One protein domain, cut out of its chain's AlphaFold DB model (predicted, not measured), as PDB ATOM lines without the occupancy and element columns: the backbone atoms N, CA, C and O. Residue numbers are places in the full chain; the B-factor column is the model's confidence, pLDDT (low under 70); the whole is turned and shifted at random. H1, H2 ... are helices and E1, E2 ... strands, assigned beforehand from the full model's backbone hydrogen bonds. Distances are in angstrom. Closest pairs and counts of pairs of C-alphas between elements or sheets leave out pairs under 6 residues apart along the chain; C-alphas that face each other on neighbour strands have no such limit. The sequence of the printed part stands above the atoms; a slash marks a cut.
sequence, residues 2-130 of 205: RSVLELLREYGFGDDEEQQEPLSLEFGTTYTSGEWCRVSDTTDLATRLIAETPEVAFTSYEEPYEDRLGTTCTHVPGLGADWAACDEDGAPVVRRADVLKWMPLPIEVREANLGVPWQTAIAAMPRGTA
ATOM      1  N   ARG A   2     -58.507 -22.228 -36.596       70.38
ATOM      2  CA  ARG A   2     -59.724 -21.816 -37.318       70.38
ATOM      3  C   ARG A   2     -60.162 -20.383 -36.993       70.38
ATOM      4  O   ARG A   2     -60.274 -19.576 -37.901       70.38
ATOM      5  N   SER A   3     -60.255 -20.048 -35.707       80.12
ATOM      6  CA  SER A   3     -60.527 -18.681 -35.240       80.12
ATOM      7  C   SER A   3     -59.512 -17.652 -35.755       80.12
ATOM      8  O   SER A   3     -59.902 -16.568 -36.164       80.12
ATOM      9  N   VAL A   4     -58.218 -17.996 -35.819       87.06
ATOM     10  CA  VAL A   4     -57.183 -17.114 -36.398       87.06
ATOM     11  C   VAL A   4     -57.476 -16.829 -37.869       87.06
ATOM     12  O   VAL A   4     -57.465 -15.679 -38.279       87.06
ATOM     13  N   LEU A   5     -57.740 -17.864 -38.667       82.69
ATOM     14  CA  LEU A   5     -57.981 -17.725 -40.105       82.69
ATOM     15  C   LEU A   5     -59.300 -17.008 -40.411       82.69
ATOM     16  O   LEU A   5     -59.351 -16.203 -41.335       82.69
ATOM     17  N   GLU A   6     -60.350 -17.277 -39.636       82.12
ATOM     18  CA  GLU A   6     -61.627 -16.564 -39.721       82.12
ATOM     19  C   GLU A   6     -61.438 -15.070 -39.426       82.12
ATOM     20  O   GLU A   6     -61.908 -14.238 -40.201       82.12
ATOM     21  N   LEU A   7     -60.670 -14.729 -38.382       88.06
ATOM     22  CA  LEU A   7     -60.303 -13.345 -38.080       88.06
ATOM     23  C   LEU A   7     -59.476 -12.718 -39.204       88.06
ATOM     24  O   LEU A   7     -59.800 -11.631 -39.660       88.06
ATOM     25  N   LEU A   8     -58.437 -13.391 -39.702       87.25
ATOM     26  CA  LEU A   8     -57.630 -12.869 -40.808       87.25
ATOM     27  C   LEU A   8     -58.490 -12.590 -42.053       87.25
ATOM     28  O   LEU A   8     -58.364 -11.527 -42.656       87.25
ATOM     29  N   ARG A   9     -59.415 -13.492 -42.400       83.25
ATOM     30  CA  ARG A   9     -60.360 -13.316 -43.514       83.25
ATOM     31  C   ARG A   9     -61.304 -12.141 -43.328       83.25
ATOM     32  O   ARG A   9     -61.491 -11.377 -44.266       83.25
ATOM     33  N   GLU A  10     -61.873 -11.974 -42.136       85.44
ATOM     34  CA  GLU A  10     -62.777 -10.855 -41.838       85.44
ATOM     35  C   GLU A  10     -62.115  -9.493 -42.107       85.44
ATOM     36  O   GLU A  10     -62.783  -8.544 -42.512       85.44
ATOM     37  N   TYR A  11     -60.793  -9.422 -41.936       84.94
ATOM     38  CA  TYR A  11     -59.985  -8.232 -42.183       84.94
ATOM     39  C   TYR A  11     -59.312  -8.210 -43.571       84.94
ATOM     40  O   TYR A  11     -58.468  -7.354 -43.826       84.94
ATOM     41  N   GLY A  12     -59.672  -9.122 -44.482       83.44
ATOM     42  CA  GLY A  12     -59.172  -9.142 -45.863       83.44
ATOM     43  C   GLY A  12     -57.765  -9.727 -46.041       83.44
ATOM     44  O   GLY A  12     -57.128  -9.491 -47.066       83.44
ATOM     45  N   PHE A  13     -57.265 -10.478 -45.054       81.62
ATOM     46  CA  PHE A  13     -55.961 -11.161 -45.087       81.62
ATOM     47  C   PHE A  13     -56.048 -12.642 -45.493       81.62
ATOM     48  O   PHE A  13     -55.060 -13.368 -45.373       81.62
ATOM     49  N   GLY A  14     -57.215 -13.119 -45.931       71.12
ATOM     50  CA  GLY A  14     -57.387 -14.481 -46.437       71.12
ATOM     51  C   GLY A  14     -57.745 -14.502 -47.918       71.12
ATOM     52  O   GLY A  14     -58.344 -13.558 -48.420       71.12
ATOM     53  N   ASP A  15     -57.402 -15.594 -48.601       62.72
ATOM     54  CA  ASP A  15     -57.871 -15.836 -49.965       62.72
ATOM     55  C   ASP A  15     -59.383 -16.128 -49.953       62.72
ATOM     56  O   ASP A  15     -59.851 -17.027 -49.242       62.72
ATOM     57  N   ASP A  16     -60.127 -15.356 -50.752       54.72
ATOM     58  CA  ASP A  16     -61.591 -15.384 -50.920       54.72
ATOM     59  C   ASP A  16     -62.103 -16.573 -51.754       54.72
ATOM     60  O   ASP A  16     -63.258 -16.601 -52.190       54.72
ATOM     61  N   GLU A  17     -61.272 -17.581 -52.009       54.28
ATOM     62  CA  GLU A  17     -61.738 -18.742 -52.753       54.28
ATOM     63  C   GLU A  17     -62.655 -19.599 -51.869       54.28
ATOM     64  O   GLU A  17     -62.275 -20.071 -50.797       54.28
ATOM     65  N   GLU A  18     -63.898 -19.761 -52.332       53.22
ATOM     66  CA  GLU A  18     -64.960 -20.613 -51.791       53.22
ATOM     67  C   GLU A  18     -64.443 -22.038 -51.499       53.22
ATOM     68  O   GLU A  18     -64.543 -22.924 -52.345       53.22
ATOM     69  N   GLN A  19     -63.864 -22.295 -50.325       52.56
ATOM     70  CA  GLN A  19     -63.168 -23.565 -50.094       52.56
ATOM     71  C   GLN A  19     -63.904 -24.501 -49.132       52.56
ATOM     72  O   GLN A  19     -64.102 -24.217 -47.952       52.56
ATOM     73  N   GLN A  20     -64.251 -25.667 -49.686       54.03
ATOM     74  CA  GLN A  20     -64.503 -26.933 -48.987       54.03
ATOM     75  C   GLN A  20     -63.191 -27.671 -48.625       54.03
ATOM     76  O   GLN A  20     -63.247 -28.810 -48.171       54.03
ATOM     77  N   GLU A  21     -62.019 -27.066 -48.852       60.06
ATOM     78  CA  GLU A  21     -60.707 -27.679 -48.603       60.06
ATOM     79  C   GLU A  21     -60.127 -27.304 -47.224       60.06
ATOM     80  O   GLU A  21     -60.469 -26.248 -46.682       60.06
ATOM     81  N   PRO A  22     -59.244 -28.149 -46.646       67.31
ATOM     82  CA  PRO A  22     -58.554 -27.839 -45.399       67.31
ATOM     83  C   PRO A  22     -57.751 -26.545 -45.512       67.31
ATOM     84  O   PRO A  22     -56.880 -26.410 -46.376       67.31
ATOM     85  N   LEU A  23     -58.002 -25.599 -44.608       75.88
ATOM     86  CA  LEU A  23     -57.281 -24.333 -44.611       75.88
ATOM     87  C   LEU A  23     -55.837 -24.528 -44.168       75.88
ATOM     88  O   LEU A  23     -55.552 -25.339 -43.290       75.88
ATOM     89  N   SER A  24     -54.918 -23.748 -44.728       78.69
ATOM     90  CA  SER A  24     -53.526 -23.745 -44.283       78.69
ATOM     91  C   SER A  24     -53.098 -22.366 -43.795       78.69
ATOM     92  O   SER A  24     -53.506 -21.342 -44.336       78.69
ATOM     93  N   LEU A  25     -52.302 -22.350 -42.730       84.19
ATOM     94  CA  LEU A  25     -51.697 -21.162 -42.147       84.19
ATOM     95  C   LEU A  25     -50.178 -21.320 -42.201       84.19
ATOM     96  O   LEU A  25     -49.623 -22.266 -41.638       84.19
ATOM     97  N   GLU A  26     -49.502 -20.393 -42.870       85.50
ATOM     98  CA  GLU A  26     -48.048 -20.348 -42.944       85.50
ATOM     99  C   GLU A  26     -47.475 -19.525 -41.786       85.50
ATOM    100  O   GLU A  26     -47.724 -18.328 -41.635       85.50
ATOM    101  N   PHE A  27     -46.672 -20.172 -40.951       86.19
ATOM    102  CA  PHE A  27     -45.988 -19.541 -39.834       86.19
ATOM    103  C   PHE A  27     -44.728 -18.810 -40.284       86.19
ATOM    104  O   PHE A  27     -43.865 -19.368 -40.968       86.19
ATOM    105  N   GLY A  28     -44.578 -17.579 -39.795       83.44
ATOM    106  CA  GLY A  28     -43.447 -16.716 -40.127       83.44
ATOM    107  C   GLY A  28     -43.556 -16.055 -41.504       83.44
ATOM    108  O   GLY A  28     -42.561 -15.495 -41.966       83.44
ATOM    109  N   THR A  29     -44.731 -16.120 -42.135       83.56
ATOM    110  CA  THR A  29     -45.067 -15.406 -43.370       83.56
ATOM    111  C   THR A  29     -45.835 -14.125 -43.039       83.56
ATOM    112  O   THR A  29     -46.653 -14.099 -42.119       83.56
ATOM    113  N   THR A  30     -45.560 -13.050 -43.781       83.81
ATOM    114  CA  THR A  30     -46.320 -11.796 -43.699       83.81
ATOM    115  C   THR A  30     -47.601 -11.918 -44.515       83.81
ATOM    116  O   THR A  30     -47.545 -12.252 -45.696       83.81
ATOM    117  N   TYR A  31     -48.735 -11.597 -43.897       81.31
ATOM    118  CA  TYR A  31     -50.027 -11.485 -44.566       81.31
ATOM    119  C   TYR A  31     -50.329 -10.009 -44.826       81.31
ATOM    120  O   TYR A  31     -50.266  -9.195 -43.908       81.31
ATOM    121  N   THR A  32     -50.644  -9.666 -46.073       81.06
ATOM    122  CA  THR A  32     -50.976  -8.298 -46.498       81.06
ATOM    123  C   THR A  32     -52.358  -8.289 -47.134       81.06
ATOM    124  O   THR A  32     -52.640  -9.160 -47.957       81.06
ATOM    125  N   SER A  33     -53.205  -7.315 -46.800       74.00
ATOM    126  CA  SER A  33     -54.507  -7.175 -47.448       74.00
ATOM    127  C   SER A  33     -54.325  -6.686 -48.888       74.00
ATOM    128  O   SER A  33     -53.564  -5.754 -49.158       74.00
ATOM    129  N   GLY A  34     -55.026  -7.311 -49.838       66.69
ATOM    130  CA  GLY A  34     -55.107  -6.811 -51.218       66.69
ATOM    131  C   GLY A  34     -56.003  -5.571 -51.354       66.69
ATOM    132  O   GLY A  34     -55.942  -4.860 -52.358       66.69
ATOM    133  N   GLU A  35     -56.828  -5.310 -50.339       68.50
ATOM    134  CA  GLU A  35     -57.729  -4.164 -50.245       68.50
ATOM    135  C   GLU A  35     -57.228  -3.118 -49.240       68.50
ATOM    136  O   GLU A  35     -56.348  -3.368 -48.416       68.50
ATOM    137  N   TRP A  36     -57.824  -1.926 -49.301       63.03
ATOM    138  CA  TRP A  36     -57.557  -0.846 -48.354       63.03
ATOM    139  C   TRP A  36     -58.185  -1.169 -46.991       63.03
ATOM    140  O   TRP A  36     -59.388  -0.964 -46.808       63.03
ATOM    141  N   CYS A  37     -57.380  -1.617 -46.024       69.50
ATOM    142  CA  CYS A  37     -57.781  -1.617 -44.616       69.50
ATOM    143  C   CYS A  37     -57.999  -0.177 -44.130       69.50
ATOM    144  O   CYS A  37     -57.312   0.764 -44.547       69.50
ATOM    145  N   ARG A  38     -58.975   0.021 -43.246       75.75
ATOM    146  CA  ARG A  38     -59.188   1.306 -42.577       75.75
ATOM    147  C   ARG A  38     -58.100   1.519 -41.532       75.75
ATOM    148  O   ARG A  38     -57.578   0.580 -40.941       75.75
ATOM    149  N   VAL A  39     -57.813   2.788 -41.257       76.38
ATOM    150  CA  VAL A  39     -56.982   3.182 -40.114       76.38
ATOM    151  C   VAL A  39     -57.559   2.557 -38.842       76.38
ATOM    152  O   VAL A  39     -58.748   2.729 -38.567       76.38
ATOM    153  N   SER A  40     -56.706   1.933 -38.032       83.38
ATOM    154  CA  SER A  40     -57.001   1.136 -36.827       83.38
ATOM    155  C   SER A  40     -57.464  -0.310 -37.036       83.38
ATOM    156  O   SER A  40     -57.509  -1.041 -36.045       83.38
ATOM    157  N   ASP A  41     -57.725  -0.777 -38.262       85.44
ATOM    158  CA  ASP A  41     -58.168  -2.165 -38.492       85.44
ATOM    159  C   ASP A  41     -57.145  -3.179 -37.960       85.44
ATOM    160  O   ASP A  41     -57.507  -4.177 -37.340       85.44
ATOM    161  N   THR A  42     -55.851  -2.883 -38.093       87.81
ATOM    162  CA  THR A  42     -54.776  -3.743 -37.571       87.81
ATOM    163  C   THR A  42     -54.785  -3.809 -36.038       87.81
ATOM    164  O   THR A  42     -54.489  -4.849 -35.444       87.81
ATOM    165  N   THR A  43     -55.134  -2.701 -35.378       91.62
ATOM    166  CA  THR A  43     -55.234  -2.632 -33.910       91.62
ATOM    167  C   THR A  43     -56.428  -3.446 -33.413       91.62
ATOM    168  O   THR A  43     -56.307  -4.189 -32.431       91.62
ATOM    169  N   ASP A  44     -57.559  -3.353 -34.110       92.75
ATOM    170  CA  ASP A  44     -58.761  -4.123 -33.794       92.75
ATOM    171  C   ASP A  44     -58.533  -5.623 -34.033       92.75
ATOM    172  O   ASP A  44     -58.833  -6.433 -33.151       92.75
ATOM    173  N   LEU A  45     -57.907  -5.992 -35.157       92.50
ATOM    174  CA  LEU A  45     -57.510  -7.371 -35.453       92.50
ATOM    175  C   LEU A  45     -56.596  -7.935 -34.360       92.50
ATOM    176  O   LEU A  45     -56.865  -9.009 -33.826       92.50
ATOM    177  N   ALA A  46     -55.540  -7.209 -33.980       95.06
ATOM    178  CA  ALA A  46     -54.628  -7.648 -32.926       95.06
ATOM    179  C   ALA A  46     -55.346  -7.836 -31.585       95.06
ATOM    180  O   ALA A  46     -55.132  -8.831 -30.893       95.06
ATOM    181  N   THR A  47     -56.236  -6.907 -31.229       95.75
ATOM    182  CA  THR A  47     -57.033  -6.996 -30.001       95.75
ATOM    183  C   THR A  47     -57.916  -8.243 -29.999       95.75
ATOM    184  O   THR A  47     -57.977  -8.949 -28.989       95.75
ATOM    185  N   ARG A  48     -58.558  -8.557 -31.128       95.31
ATOM    186  CA  ARG A  48     -59.383  -9.764 -31.267       95.31
ATOM    187  C   ARG A  48     -58.559 -11.041 -31.253       95.31
ATOM    188  O   ARG A  48     -58.918 -11.956 -30.523       95.31
ATOM    189  N   LEU A  49     -57.419 -11.083 -31.942       94.62
ATOM    190  CA  LEU A  49     -56.506 -12.229 -31.891       94.62
ATOM    191  C   LEU A  49     -56.032 -12.515 -30.460       94.62
ATOM    192  O   LEU A  49     -56.007 -13.671 -30.046       94.62
ATOM    193  N   ILE A  50     -55.715 -11.485 -29.671       95.81
ATOM    194  CA  ILE A  50     -55.331 -11.655 -28.259       95.81
ATOM    195  C   ILE A  50     -56.499 -12.194 -27.421       95.81
ATOM    196  O   ILE A  50     -56.286 -13.024 -26.540       95.81
ATOM    197  N   ALA A  51     -57.719 -11.711 -27.659       94.75
ATOM    198  CA  ALA A  51     -58.891 -12.092 -26.876       94.75
ATOM    199  C   ALA A  51     -59.418 -13.495 -27.223       94.75
ATOM    200  O   ALA A  51     -59.795 -14.249 -26.327       94.75
ATOM    201  N   GLU A  52     -59.454 -13.832 -28.510       92.44
ATOM    202  CA  GLU A  52     -60.065 -15.056 -29.038       92.44
ATOM    203  C   GLU A  52     -59.049 -16.196 -29.198       92.44
ATOM    204  O   GLU A  52     -59.431 -17.366 -29.177       92.44
ATOM    205  N   THR A  53     -57.760 -15.870 -29.338       91.06
ATOM    206  CA  THR A  53     -56.659 -16.834 -29.520       91.06
ATOM    207  C   THR A  53     -55.414 -16.454 -28.705       91.06
ATOM    208  O   THR A  53     -54.332 -16.262 -29.268       91.06
ATOM    209  N   PRO A  54     -55.521 -16.318 -27.367       92.19
ATOM    210  CA  PRO A  54     -54.421 -15.853 -26.514       92.19
ATOM    211  C   PRO A  54     -53.173 -16.749 -26.557       92.19
ATOM    212  O   PRO A  54     -52.083 -16.306 -26.184       92.19
ATOM    213  N   GLU A  55     -53.328 -18.003 -26.981       89.50
ATOM    214  CA  GLU A  55     -52.278 -19.004 -27.152       89.50
ATOM    215  C   GLU A  55     -51.444 -18.838 -28.430       89.50
ATOM    216  O   GLU A  55     -50.426 -19.513 -28.582       89.50
ATOM    217  N   VAL A  56     -51.854 -17.959 -29.344       90.19
ATOM    218  CA  VAL A  56     -51.145 -17.694 -30.598       90.19
ATOM    219  C   VAL A  56     -50.181 -16.537 -30.401       90.19
ATOM    220  O   VAL A  56     -50.492 -15.566 -29.724       90.19
ATOM    221  N   ALA A  57     -49.000 -16.631 -31.003       93.81
ATOM    222  CA  ALA A  57     -48.070 -15.517 -31.083       93.81
ATOM    223  C   ALA A  57     -48.089 -14.903 -32.479       93.81
ATOM    224  O   ALA A  57     -48.160 -15.628 -33.472       93.81
ATOM    225  N   PHE A  58     -48.000 -13.581 -32.550       94.31
ATOM    226  CA  PHE A  58     -48.021 -12.854 -33.812       94.31
ATOM    227  C   PHE A  58     -47.401 -11.464 -33.663       94.31
ATOM    228  O   PHE A  58     -47.309 -10.916 -32.561       94.31
ATOM    229  N   THR A  59     -47.042 -10.883 -34.803       95.19
ATOM    230  CA  THR A  59     -46.794  -9.449 -34.945       95.19
ATOM    231  C   THR A  59     -47.739  -8.922 -36.013       95.19
ATOM    232  O   THR A  59     -47.836  -9.505 -37.090       95.19
ATOM    233  N   SER A  60     -48.432  -7.830 -35.717       94.50
ATOM    234  CA  SER A  60     -49.198  -7.065 -36.694       94.50
ATOM    235  C   SER A  60     -48.682  -5.632 -36.724       94.50
ATOM    236  O   SER A  60     -48.136  -5.131 -35.733       94.50
ATOM    237  N   TYR A  61     -48.819  -4.963 -37.861       94.25
ATOM    238  CA  TYR A  61     -48.545  -3.540 -37.937       94.25
ATOM    239  C   TYR A  61     -49.443  -2.857 -38.957       94.25
ATOM    240  O   TYR A  61     -49.868  -3.449 -39.943       94.25
ATOM    241  N   GLU A  62     -49.740  -1.602 -38.663       92.25
ATOM    242  CA  GLU A  62     -50.373  -0.657 -39.561       92.25
ATOM    243  C   GLU A  62     -49.301   0.311 -40.036       92.25
ATOM    244  O   GLU A  62     -48.601   0.902 -39.207       92.25
ATOM    245  N   GLU A  63     -49.163   0.466 -41.349       91.00
ATOM    246  CA  GLU A  63     -48.213   1.406 -41.940       91.00
ATOM    247  C   GLU A  63     -48.527   2.861 -41.536       91.00
ATOM    248  O   GLU A  63     -49.686   3.218 -41.297       91.00
ATOM    249  N   PRO A  64     -47.513   3.740 -41.468       91.31
ATOM    250  CA  PRO A  64     -47.720   5.172 -41.309       91.31
ATOM    251  C   PRO A  64     -48.646   5.734 -42.394       91.31
ATOM    252  O   PRO A  64     -48.508   5.416 -43.573       91.31
ATOM    253  N   TYR A  65     -49.544   6.641 -42.011       87.62
ATOM    254  CA  TYR A  65     -50.459   7.303 -42.939       87.62
ATOM    255  C   TYR A  65     -50.439   8.818 -42.731       87.62
ATOM    256  O   TYR A  65     -50.616   9.316 -41.615       87.62
ATOM    257  N   GLU A  66     -50.233   9.553 -43.827       88.88
ATOM    258  CA  GLU A  66     -50.086  11.014 -43.852       88.88
ATOM    259  C   GLU A  66     -49.029  11.528 -42.855       88.88
ATOM    260  O   GLU A  66     -47.830  11.357 -43.069       88.88
ATOM    261  N   ASP A  67     -49.457  12.204 -41.787       89.25
ATOM    262  CA  ASP A  67     -48.605  12.818 -40.769       89.25
ATOM    263  C   ASP A  67     -48.464  11.960 -39.500       89.25
ATOM    264  O   ASP A  67     -47.902  12.412 -38.495       89.25
ATOM    265  N   ARG A  68     -48.966  10.721 -39.530       89.75
ATOM    266  CA  ARG A  68     -49.011   9.818 -38.379       89.75
ATOM    267  C   ARG A  68     -48.069   8.645 -38.573       89.75
ATOM    268  O   ARG A  68     -48.008   8.055 -39.643       89.75
ATOM    269  N   LEU A  69     -47.362   8.300 -37.498       93.31
ATOM    270  CA  LEU A  69     -46.639   7.033 -37.427       93.31
ATOM    271  C   LEU A  69     -47.629   5.871 -37.460       93.31
ATOM    272  O   LEU A  69     -48.764   6.008 -36.996       93.31
ATOM    273  N   GLY A  70     -47.146   4.740 -37.958       93.94
ATOM    274  CA  GLY A  70     -47.853   3.477 -37.887       93.94
ATOM    275  C   GLY A  70     -47.936   2.966 -36.452       93.94
ATOM    276  O   GLY A  70     -47.358   3.550 -35.525       93.94
ATOM    277  N   THR A  71     -48.635   1.853 -36.265       95.56
ATOM    278  CA  THR A  71     -48.711   1.153 -34.976       95.56
ATOM    279  C   THR A  71     -48.395  -0.315 -35.182       95.56
ATOM    280  O   THR A  71     -48.998  -0.950 -36.036       95.56
ATOM    281  N   THR A  72     -47.499  -0.869 -34.371       96.06
ATOM    282  CA  THR A  72     -47.220  -2.305 -34.328       96.06
ATOM    283  C   THR A  72     -47.634  -2.896 -32.987       96.06
ATOM    284  O   THR A  72     -47.492  -2.261 -31.937       96.06
ATOM    285  N   CYS A  73     -48.146  -4.120 -33.039       97.31
ATOM    286  CA  CYS A  73     -48.422  -4.967 -31.895       97.31
ATOM    287  C   CYS A  73     -47.644  -6.267 -32.049       97.31
ATOM    288  O   CYS A  73     -47.743  -6.929 -33.081       97.31
ATOM    289  N   THR A  74     -46.908  -6.664 -31.016       97.44
ATOM    290  CA  THR A  74     -46.366  -8.020 -30.913       97.44
ATOM    291  C   THR A  74     -46.935  -8.698 -29.681       97.44
ATOM    292  O   THR A  74     -46.737  -8.232 -28.561       97.44
ATOM    293  N   HIS A  75     -47.609  -9.828 -29.876       97.38
ATOM    294  CA  HIS A  75     -48.150 -10.640 -28.792       97.38
ATOM    295  C   HIS A  75     -47.435 -11.984 -28.725       97.38
ATOM    296  O   HIS A  75     -47.244 -12.662 -29.735       97.38
ATOM    297  N   VAL A  76     -47.045 -12.370 -27.511       96.88
ATOM    298  CA  VAL A  76     -46.430 -13.667 -27.226       96.88
ATOM    299  C   VAL A  76     -47.110 -14.272 -25.994       96.88
ATOM    300  O   VAL A  76     -47.133 -13.630 -24.935       96.88
ATOM    301  N   PRO A  77     -47.624 -15.515 -26.073       94.94
ATOM    302  CA  PRO A  77     -48.217 -16.201 -24.932       94.94
ATOM    303  C   PRO A  77     -47.277 -16.207 -23.720       94.94
ATOM    304  O   PRO A  77     -46.105 -16.569 -23.814       94.94
ATOM    305  N   GLY A  78     -47.789 -15.770 -22.569       94.44
ATOM    306  CA  GLY A  78     -47.019 -15.641 -21.327       94.44
ATOM    307  C   GLY A  78     -46.233 -14.332 -21.165       94.44
ATOM    308  O   GLY A  78     -45.973 -13.952 -20.026       94.44
ATOM    309  N   LEU A  79     -45.911 -13.611 -22.248       95.94
ATOM    310  CA  LEU A  79     -45.351 -12.247 -22.185       95.94
ATOM    311  C   LEU A  79     -46.430 -11.164 -22.330       95.94
ATOM    312  O   LEU A  79     -46.257 -10.055 -21.829       95.94
ATOM    313  N   GLY A  80     -47.552 -11.493 -22.976       96.69
ATOM    314  CA  GLY A  80     -48.617 -10.545 -23.298       96.69
ATOM    315  C   GLY A  80     -48.310  -9.759 -24.572       96.69
ATOM    316  O   GLY A  80     -47.500 -10.192 -25.392       96.69
ATOM    317  N   ALA A  81     -48.949  -8.599 -24.719       97.06
ATOM    318  CA  ALA A  81     -48.815  -7.741 -25.891       97.06
ATOM    319  C   ALA A  81     -47.920  -6.526 -25.618       97.06
ATOM    320  O   ALA A  81     -48.079  -5.851 -24.596       97.06
ATOM    321  N   ASP A  82     -47.026  -6.240 -26.558       97.31
ATOM    322  CA  ASP A  82     -46.222  -5.023 -26.632       97.31
ATOM    323  C   ASP A  82     -46.684  -4.170 -27.814       97.31
ATOM    324  O   ASP A  82     -46.862  -4.678 -28.924       97.31
ATOM    325  N   TRP A  83     -46.891  -2.877 -27.565       96.50
ATOM    326  CA  TRP A  83     -47.424  -1.926 -28.539       96.50
ATOM    327  C   TRP A  83     -46.451  -0.770 -28.723       96.50
ATOM    328  O   TRP A  83     -46.045  -0.128 -27.749       96.50
ATOM    329  N   ALA A  84     -46.140  -0.442 -29.973       95.81
ATOM    330  CA  ALA A  84     -45.247   0.659 -30.306       95.81
ATOM    331  C   ALA A  84     -45.715   1.410 -31.554       95.81
ATOM    332  O   ALA A  84     -46.406   0.866 -32.410       95.81
ATOM    333  N   ALA A  85     -45.299   2.672 -31.676       95.44
ATOM    334  CA  ALA A  85     -45.346   3.344 -32.969       95.44
ATOM    335  C   ALA A  85     -44.321   2.690 -33.909       95.44
ATOM    336  O   ALA A  85     -43.249   2.307 -33.436       95.44
ATOM    337  N   CYS A  86     -44.604   2.599 -35.207       95.44
ATOM    338  CA  CYS A  86     -43.698   1.989 -36.181       95.44
ATOM    339  C   CYS A  86     -43.506   2.825 -37.454       95.44
ATOM    340  O   CYS A  86     -44.220   3.809 -37.685       95.44
ATOM    341  N   ASP A  87     -42.494   2.454 -38.236       95.12
ATOM    342  CA  ASP A  87     -42.264   2.943 -39.595       95.12
ATOM    343  C   ASP A  87     -43.008   2.088 -40.639       95.12
ATOM    344  O   ASP A  87     -43.864   1.271 -40.289       95.12
ATOM    345  N   GLU A  88     -42.730   2.335 -41.923       92.88
ATOM    346  CA  GLU A  88     -43.359   1.652 -43.065       92.88
ATOM    347  C   GLU A  88     -43.063   0.147 -43.123       92.88
ATOM    348  O   GLU A  88     -43.866  -0.609 -43.656       92.88
ATOM    349  N   ASP A  89     -41.978  -0.304 -42.493       91.94
ATOM    350  CA  ASP A  89     -41.608  -1.719 -42.423       91.94
ATOM    351  C   ASP A  89     -42.174  -2.405 -41.161       91.94
ATOM    352  O   ASP A  89     -41.829  -3.548 -40.848       91.94
ATOM    353  N   GLY A  90     -42.999  -1.696 -40.381       91.88
ATOM    354  CA  GLY A  90     -43.509  -2.179 -39.100       91.88
ATOM    355  C   GLY A  90     -42.461  -2.184 -37.984       91.88
ATOM    356  O   GLY A  90     -42.727  -2.697 -36.894       91.88
ATOM    357  N   ALA A  91     -41.275  -1.601 -38.199       93.50
ATOM    358  CA  ALA A  91     -40.227  -1.575 -37.191       93.50
ATOM    359  C   ALA A  91     -40.550  -0.535 -36.100       93.50
ATOM    360  O   ALA A  91     -40.883   0.612 -36.415       93.50
ATOM    361  N   PRO A  92     -40.439  -0.884 -34.802       94.56
ATOM    362  CA  PRO A  92     -40.714   0.051 -33.719       94.56
ATOM    363  C   PRO A  92     -39.846   1.315 -33.784       94.56
ATOM    364  O   PRO A  92     -38.614   1.264 -33.751       94.56
ATOM    365  N   VAL A  93     -40.497   2.474 -33.785       94.75
ATOM    366  CA  VAL A  93     -39.852   3.786 -33.758       94.75
ATOM    367  C   VAL A  93     -39.811   4.291 -32.325       94.75
ATOM    368  O   VAL A  93     -40.829   4.628 -31.718       94.75
ATOM    369  N   VAL A  94     -38.600   4.423 -31.790       93.19
ATOM    370  CA  VAL A  94     -38.378   4.932 -30.435       93.19
ATOM    371  C   VAL A  94     -37.874   6.367 -30.494       93.19
ATOM    372  O   VAL A  94     -36.868   6.677 -31.138       93.19
ATOM    373  N   ARG A  95     -38.536   7.280 -29.777       91.88
ATOM    374  CA  ARG A  95     -38.066   8.667 -29.712       91.88
ATOM    375  C   ARG A  95     -36.841   8.751 -28.816       91.88
ATOM    376  O   ARG A  95     -36.783   8.171 -27.733       91.88
ATOM    377  N   ARG A  96     -35.888   9.598 -29.203       94.25
ATOM    378  CA  ARG A  96     -34.679   9.868 -28.407       94.25
ATOM    379  C   ARG A  96     -34.986  10.236 -26.950       94.25
ATOM    380  O   ARG A  96     -34.239   9.847 -26.058       94.25
ATOM    381  N   ALA A  97     -36.051  11.002 -26.709       95.50
ATOM    382  CA  ALA A  97     -36.450  11.403 -25.361       95.50
ATOM    383  C   ALA A  97     -36.833  10.200 -24.482       95.50
ATOM    384  O   ALA A  97     -36.455  10.166 -23.311       95.50
ATOM    385  N   ASP A  98     -37.508   9.203 -25.054       94.06
ATOM    386  CA  ASP A  98     -37.909   7.985 -24.349       94.06
ATOM    387  C   ASP A  98     -36.686   7.124 -24.019       94.06
ATOM    388  O   ASP A  98     -36.494   6.742 -22.866       94.06
ATOM    389  N   VAL A  99     -35.759   6.960 -24.973       93.50
ATOM    390  CA  VAL A  99     -34.479   6.270 -24.722       93.50
ATOM    391  C   VAL A  99     -33.721   6.919 -23.564       93.50
ATOM    392  O   VAL A  99     -33.283   6.230 -22.643       93.50
ATOM    393  N   LEU A 100     -33.588   8.249 -23.568       96.31
ATOM    394  CA  LEU A 100     -32.903   8.981 -22.496       96.31
ATOM    395  C   LEU A 100     -33.598   8.811 -21.137       96.31
ATOM    396  O   LEU A 100     -32.917   8.733 -20.113       96.31
ATOM    397  N   LYS A 101     -34.932   8.727 -21.118       96.75
ATOM    398  CA  LYS A 101     -35.719   8.459 -19.907       96.75
ATOM    399  C   LYS A 101     -35.473   7.050 -19.366       96.75
ATOM    400  O   LYS A 101     -35.461   6.869 -18.149       96.75
ATOM    401  N   TRP A 102     -35.272   6.067 -20.240       96.75
ATOM    402  CA  TRP A 102     -35.052   4.675 -19.848       96.75
ATOM    403  C   TRP A 102     -33.598   4.351 -19.520       96.75
ATOM    404  O   TRP A 102     -33.350   3.465 -18.714       96.75
ATOM    405  N   MET A 103     -32.627   5.081 -20.075       95.75
ATOM    406  CA  MET A 103     -31.193   4.875 -19.829       95.75
ATOM    407  C   MET A 103     -30.776   4.620 -18.366       95.75
ATOM    408  O   MET A 103     -29.934   3.735 -18.180       95.75
ATOM    409  N   PRO A 104     -31.292   5.344 -17.347       97.75
ATOM    410  CA  PRO A 104     -30.916   5.113 -15.951       97.75
ATOM    411  C   PRO A 104     -31.583   3.883 -15.308       97.75
ATOM    412  O   PRO A 104     -31.261   3.559 -14.165       97.75
ATOM    413  N   LEU A 105     -32.524   3.224 -15.987       97.31
ATOM    414  CA  LEU A 105     -33.233   2.050 -15.475       97.31
ATOM    415  C   LEU A 105     -32.368   0.775 -15.584       97.31
ATOM    416  O   LEU A 105     -31.432   0.735 -16.392       97.31
ATOM    417  N   PRO A 106     -32.684  -0.281 -14.806       98.19
ATOM    418  CA  PRO A 106     -32.066  -1.601 -14.957       98.19
ATOM    419  C   PRO A 106     -32.150  -2.133 -16.393       98.19
ATOM    420  O   PRO A 106     -33.063  -1.771 -17.141       98.19
ATOM    421  N   ILE A 107     -31.202  -2.987 -16.792       96.56
ATOM    422  CA  ILE A 107     -31.106  -3.470 -18.177       96.56
ATOM    423  C   ILE A 107     -32.369  -4.200 -18.619       96.56
ATOM    424  O   ILE A 107     -32.879  -3.900 -19.691       96.56
ATOM    425  N   GLU A 108     -32.937  -5.020 -17.747       96.25
ATOM    426  CA  GLU A 108     -34.135  -5.814 -18.003       96.25
ATOM    427  C   GLU A 108     -35.347  -4.905 -18.254       96.25
ATOM    428  O   GLU A 108     -36.161  -5.150 -19.138       96.25
ATOM    429  N   VAL A 109     -35.436  -3.797 -17.510       96.19
ATOM    430  CA  VAL A 109     -36.501  -2.802 -17.683       96.19
ATOM    431  C   VAL A 109     -36.313  -2.034 -18.991       96.19
ATOM    432  O   VAL A 109     -37.289  -1.736 -19.673       96.19
ATOM    433  N   ARG A 110     -35.073  -1.705 -19.369       96.31
ATOM    434  CA  ARG A 110     -34.787  -1.038 -20.651       96.31
ATOM    435  C   ARG A 110     -35.121  -1.936 -21.832       96.31
ATOM    436  O   ARG A 110     -35.767  -1.477 -22.760       96.31
ATOM    437  N   GLU A 111     -34.712  -3.195 -21.770       96.00
ATOM    438  CA  GLU A 111     -34.997  -4.199 -22.795       96.00
ATOM    439  C   GLU A 111     -36.498  -4.445 -22.940       96.00
ATOM    440  O   GLU A 111     -36.995  -4.470 -24.063       96.00
ATOM    441  N   ALA A 112     -37.232  -4.525 -21.826       94.81
ATOM    442  CA  ALA A 112     -38.688  -4.619 -21.859       94.81
ATOM    443  C   ALA A 112     -39.339  -3.388 -22.516       94.81
ATOM    444  O   ALA A 112     -40.197  -3.555 -23.369       94.81
ATOM    445  N   ASN A 113     -38.899  -2.161 -22.193       94.56
ATOM    446  CA  ASN A 113     -39.408  -0.942 -22.850       94.56
ATOM    447  C   ASN A 113     -39.059  -0.860 -24.349       94.56
ATOM    448  O   ASN A 113     -39.665  -0.080 -25.077       94.56
ATOM    449  N   LEU A 114     -38.050  -1.608 -24.796       94.50
ATOM    450  CA  LEU A 114     -37.628  -1.683 -26.194       94.50
ATOM    451  C   LEU A 114     -38.260  -2.872 -26.938       94.50
ATOM    452  O   LEU A 114     -37.883  -3.128 -28.080       94.50
ATOM    453  N   GLY A 115     -39.158  -3.630 -26.301       95.44
ATOM    454  CA  GLY A 115     -39.807  -4.795 -26.908       95.44
ATOM    455  C   GLY A 115     -38.879  -6.000 -27.127       95.44
ATOM    456  O   GLY A 115     -39.253  -6.965 -27.795       95.44
ATOM    457  N   VAL A 116     -37.662  -5.993 -26.568       96.00
ATOM    458  CA  VAL A 116     -36.632  -7.019 -26.834       96.00
ATOM    459  C   VAL A 116     -37.092  -8.443 -26.481       96.00
ATOM    460  O   VAL A 116     -36.843  -9.346 -27.288       96.00
ATOM    461  N   PRO A 117     -37.776  -8.698 -25.341       97.56
ATOM    462  CA  PRO A 117     -38.274 -10.038 -25.026       97.56
ATOM    463  C   PRO A 117     -39.238 -10.589 -26.087       97.56
ATOM    464  O   PRO A 117     -39.124 -11.753 -26.469       97.56
ATOM    465  N   TRP A 118     -40.137  -9.746 -26.602       97.12
ATOM    466  CA  TRP A 118     -41.107 -10.114 -27.634       97.12
ATOM    467  C   TRP A 118     -40.428 -10.416 -28.966       97.12
ATOM    468  O   TRP A 118     -40.643 -11.486 -29.531       97.12
ATOM    469  N   GLN A 119     -39.539  -9.529 -29.425       93.12
ATOM    470  CA  GLN A 119     -38.782  -9.730 -30.666       93.12
ATOM    471  C   GLN A 119     -37.939 -11.009 -30.616       93.12
ATOM    472  O   GLN A 119     -37.905 -11.777 -31.576       93.12
ATOM    473  N   THR A 120     -37.295 -11.271 -29.476       95.75
ATOM    474  CA  THR A 120     -36.497 -12.487 -29.270       95.75
ATOM    475  C   THR A 120     -37.371 -13.738 -29.325       95.75
ATOM    476  O   THR A 120     -36.990 -14.723 -29.954       95.75
ATOM    477  N   ALA A 121     -38.545 -13.703 -28.689       95.12
ATOM    478  CA  ALA A 121     -39.470 -14.826 -28.688       95.12
ATOM    479  C   ALA A 121     -40.029 -15.116 -30.089       95.12
ATOM    480  O   ALA A 121     -39.983 -16.268 -30.510       95.12
ATOM    481  N   ILE A 122     -40.473 -14.094 -30.832       91.31
ATOM    482  CA  ILE A 122     -40.942 -14.239 -32.222       91.31
ATOM    483  C   ILE A 122     -39.828 -14.787 -33.122       91.31
ATOM    484  O   ILE A 122     -40.049 -15.730 -33.877       91.31
ATOM    485  N   ALA A 123     -38.605 -14.258 -33.012       91.25
ATOM    486  CA  ALA A 123     -37.475 -14.711 -33.824       91.25
ATOM    487  C   ALA A 123     -37.087 -16.180 -33.571       91.25
ATOM    488  O   ALA A 123     -36.523 -16.829 -34.453       91.25
ATOM    489  N   ALA A 124     -37.377 -16.707 -32.378       92.88
ATOM    490  CA  ALA A 124     -37.117 -18.096 -32.015       92.88
ATOM    491  C   ALA A 124     -38.223 -19.069 -32.466       92.88
ATOM    492  O   ALA A 124     -38.055 -20.282 -32.312       92.88
ATOM    493  N   MET A 125     -39.347 -18.573 -32.993       88.44
ATOM    494  CA  MET A 125     -40.471 -19.425 -33.374       88.44
ATOM    495  C   MET A 125     -40.164 -20.279 -34.606       88.44
ATOM    496  O   MET A 125     -39.455 -19.846 -35.521       88.44
ATOM    497  N   PRO A 126     -40.704 -21.510 -34.654       86.44
ATOM    498  CA  PRO A 126     -40.586 -22.356 -35.827       86.44
ATOM    499  C   PRO A 126     -41.320 -21.732 -37.019       86.44
ATOM    500  O   PRO A 126     -42.343 -21.066 -36.872       86.44
ATOM    501  N   ARG A 127     -40.800 -21.999 -38.217       86.88
ATOM    502  CA  ARG A 127     -41.470 -21.707 -39.489       86.88
ATOM    503  C   ARG A 127     -42.119 -22.971 -40.033       86.88
ATOM    504  O   ARG A 127     -41.681 -24.074 -39.702       86.88
ATOM    505  N   GLY A 128     -43.103 -22.811 -40.907       86.75
ATOM    506  CA  GLY A 128     -43.728 -23.931 -41.605       86.75
ATOM    507  C   GLY A 128     -45.182 -23.654 -41.936       86.75
ATOM    508  O   GLY A 128     -45.610 -22.508 -41.935       86.75
ATOM    509  N   THR A 129     -45.936 -24.717 -42.172       86.12
ATOM    510  CA  THR A 129     -47.357 -24.639 -42.505       86.12
ATOM    511  C   THR A 129     -48.123 -25.527 -41.540       86.12
ATOM    512  O   THR A 129     -47.759 -26.689 -41.344       86.12
ATOM    513  N   ALA A 130     -49.168 -24.987 -40.926       83.56
ATOM    514  CA  ALA A 130     -50.185 -25.777 -40.252       83.56
ATOM    515  C   ALA A 130     -51.395 -25.906 -41.169       83.56
ATOM    516  O   ALA A 130     -51.877 -24.912 -41.701       83.56
TER     517      ALA A 130
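AT A GLANCE: This is residues 2 to 130 of the 205 residues of an uncharacterized protein of Nocardia sp. NRRL S-836 (UniProt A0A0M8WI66). A small sheet of three strands, E2, E3 and E4, makes the core, with the longer helix H2 packed along one face and the short H5 across the other; H1 sits beside H2, and H3 and H4 extend to one end. At the opposite end the loop of residues 16 to 22 sticks out, and a short strand pair, E1 with E5, brings the last printed residues beside an early stretch. The printed part has 129 residues, with five named helices and five named strands in the order H1 E1 H2 E2 E3 E4 H3 H4 H5 E5; the class is mixed, helices and strands. Both sheets, E2 - E3 - E4 and E1 - E5, are antiparallel. The whole is compact, with a radius of gyration of the C-alphas of 16.1 A, yet elongated, spanning 57 by 34 by 23 A.

HOW THE PARTS SIT: Start with H1, residues 2 to 10: it touches H2, residues 41 to 52, at a shallow tilt of 18 degrees, opposite ways, the closest C-alphas being those of Val 4 and Leu 49, 6.7 A apart. Next, E1, residues 24 to 27, is the antiparallel neighbour of E5, residues 128 to 130; N 25 and O 130, 2.8 A apart, are within hydrogen-bond range. E2, residues 58 to 62, E3, residues 70 to 76, and E4, residues 80 to 86, form a meander, each strand the antiparallel neighbour of the one before, and two hairpins. Look for N 60 and O 73 at 2.9 A, and N 72 and O 84 at 2.8 A, both within hydrogen-bond range. H2 is on this sheet, over E2 and E3, at a height of 9.2 A, and runs along the strands, at 9 degrees to E3 on the local plane; its closest C-alpha pair with E2 is Thr 42 and Glu 62, 5.7 A. H3, residues 96 to 102, and H4, residues 107 to 113, only just touch, with 3 pairs of C-alphas within 8 A, the closest being Trp 102 and Arg 110, 5.8 A. H5, residues 116 to 123, is on the opposite face from H2, making three layers, helices on both faces of a sheet; its height is 8.9 A, and it runs across the strands, at 75 degrees to E3 on the local plane. Its closest C-alphas to E3 are those of Trp 118 and Val 76, 6.4 A. In H1, H2, H3, H4 and H5 every O i to N i+4 pair is within hydrogen-bond range.

IN THESE COORDINATES: Find C-alpha 2 at (-59.724, -21.816, -37.318); from there H1 runs 12.2 A. H2 begins at C-alpha 41, (-58.168, -2.165, -38.492), and is 16.1 A long. E2 is 13.7 A, E3 20.2 A and E4 18.6 A from first to last C-alpha. E5 ends at C-alpha 130, (-50.185, -25.777, -40.252).

THE WHOLE: The C-alphas of Gln 20 and Pro 104 are the two farthest apart, 57.0 A. The printed part has no cut; the links H1 to E1 and E1 to H2 are long. Residues 15 to 22 and 34 to 37 have pLDDT under 70, against a mean of 88.0 for the printed part of this model.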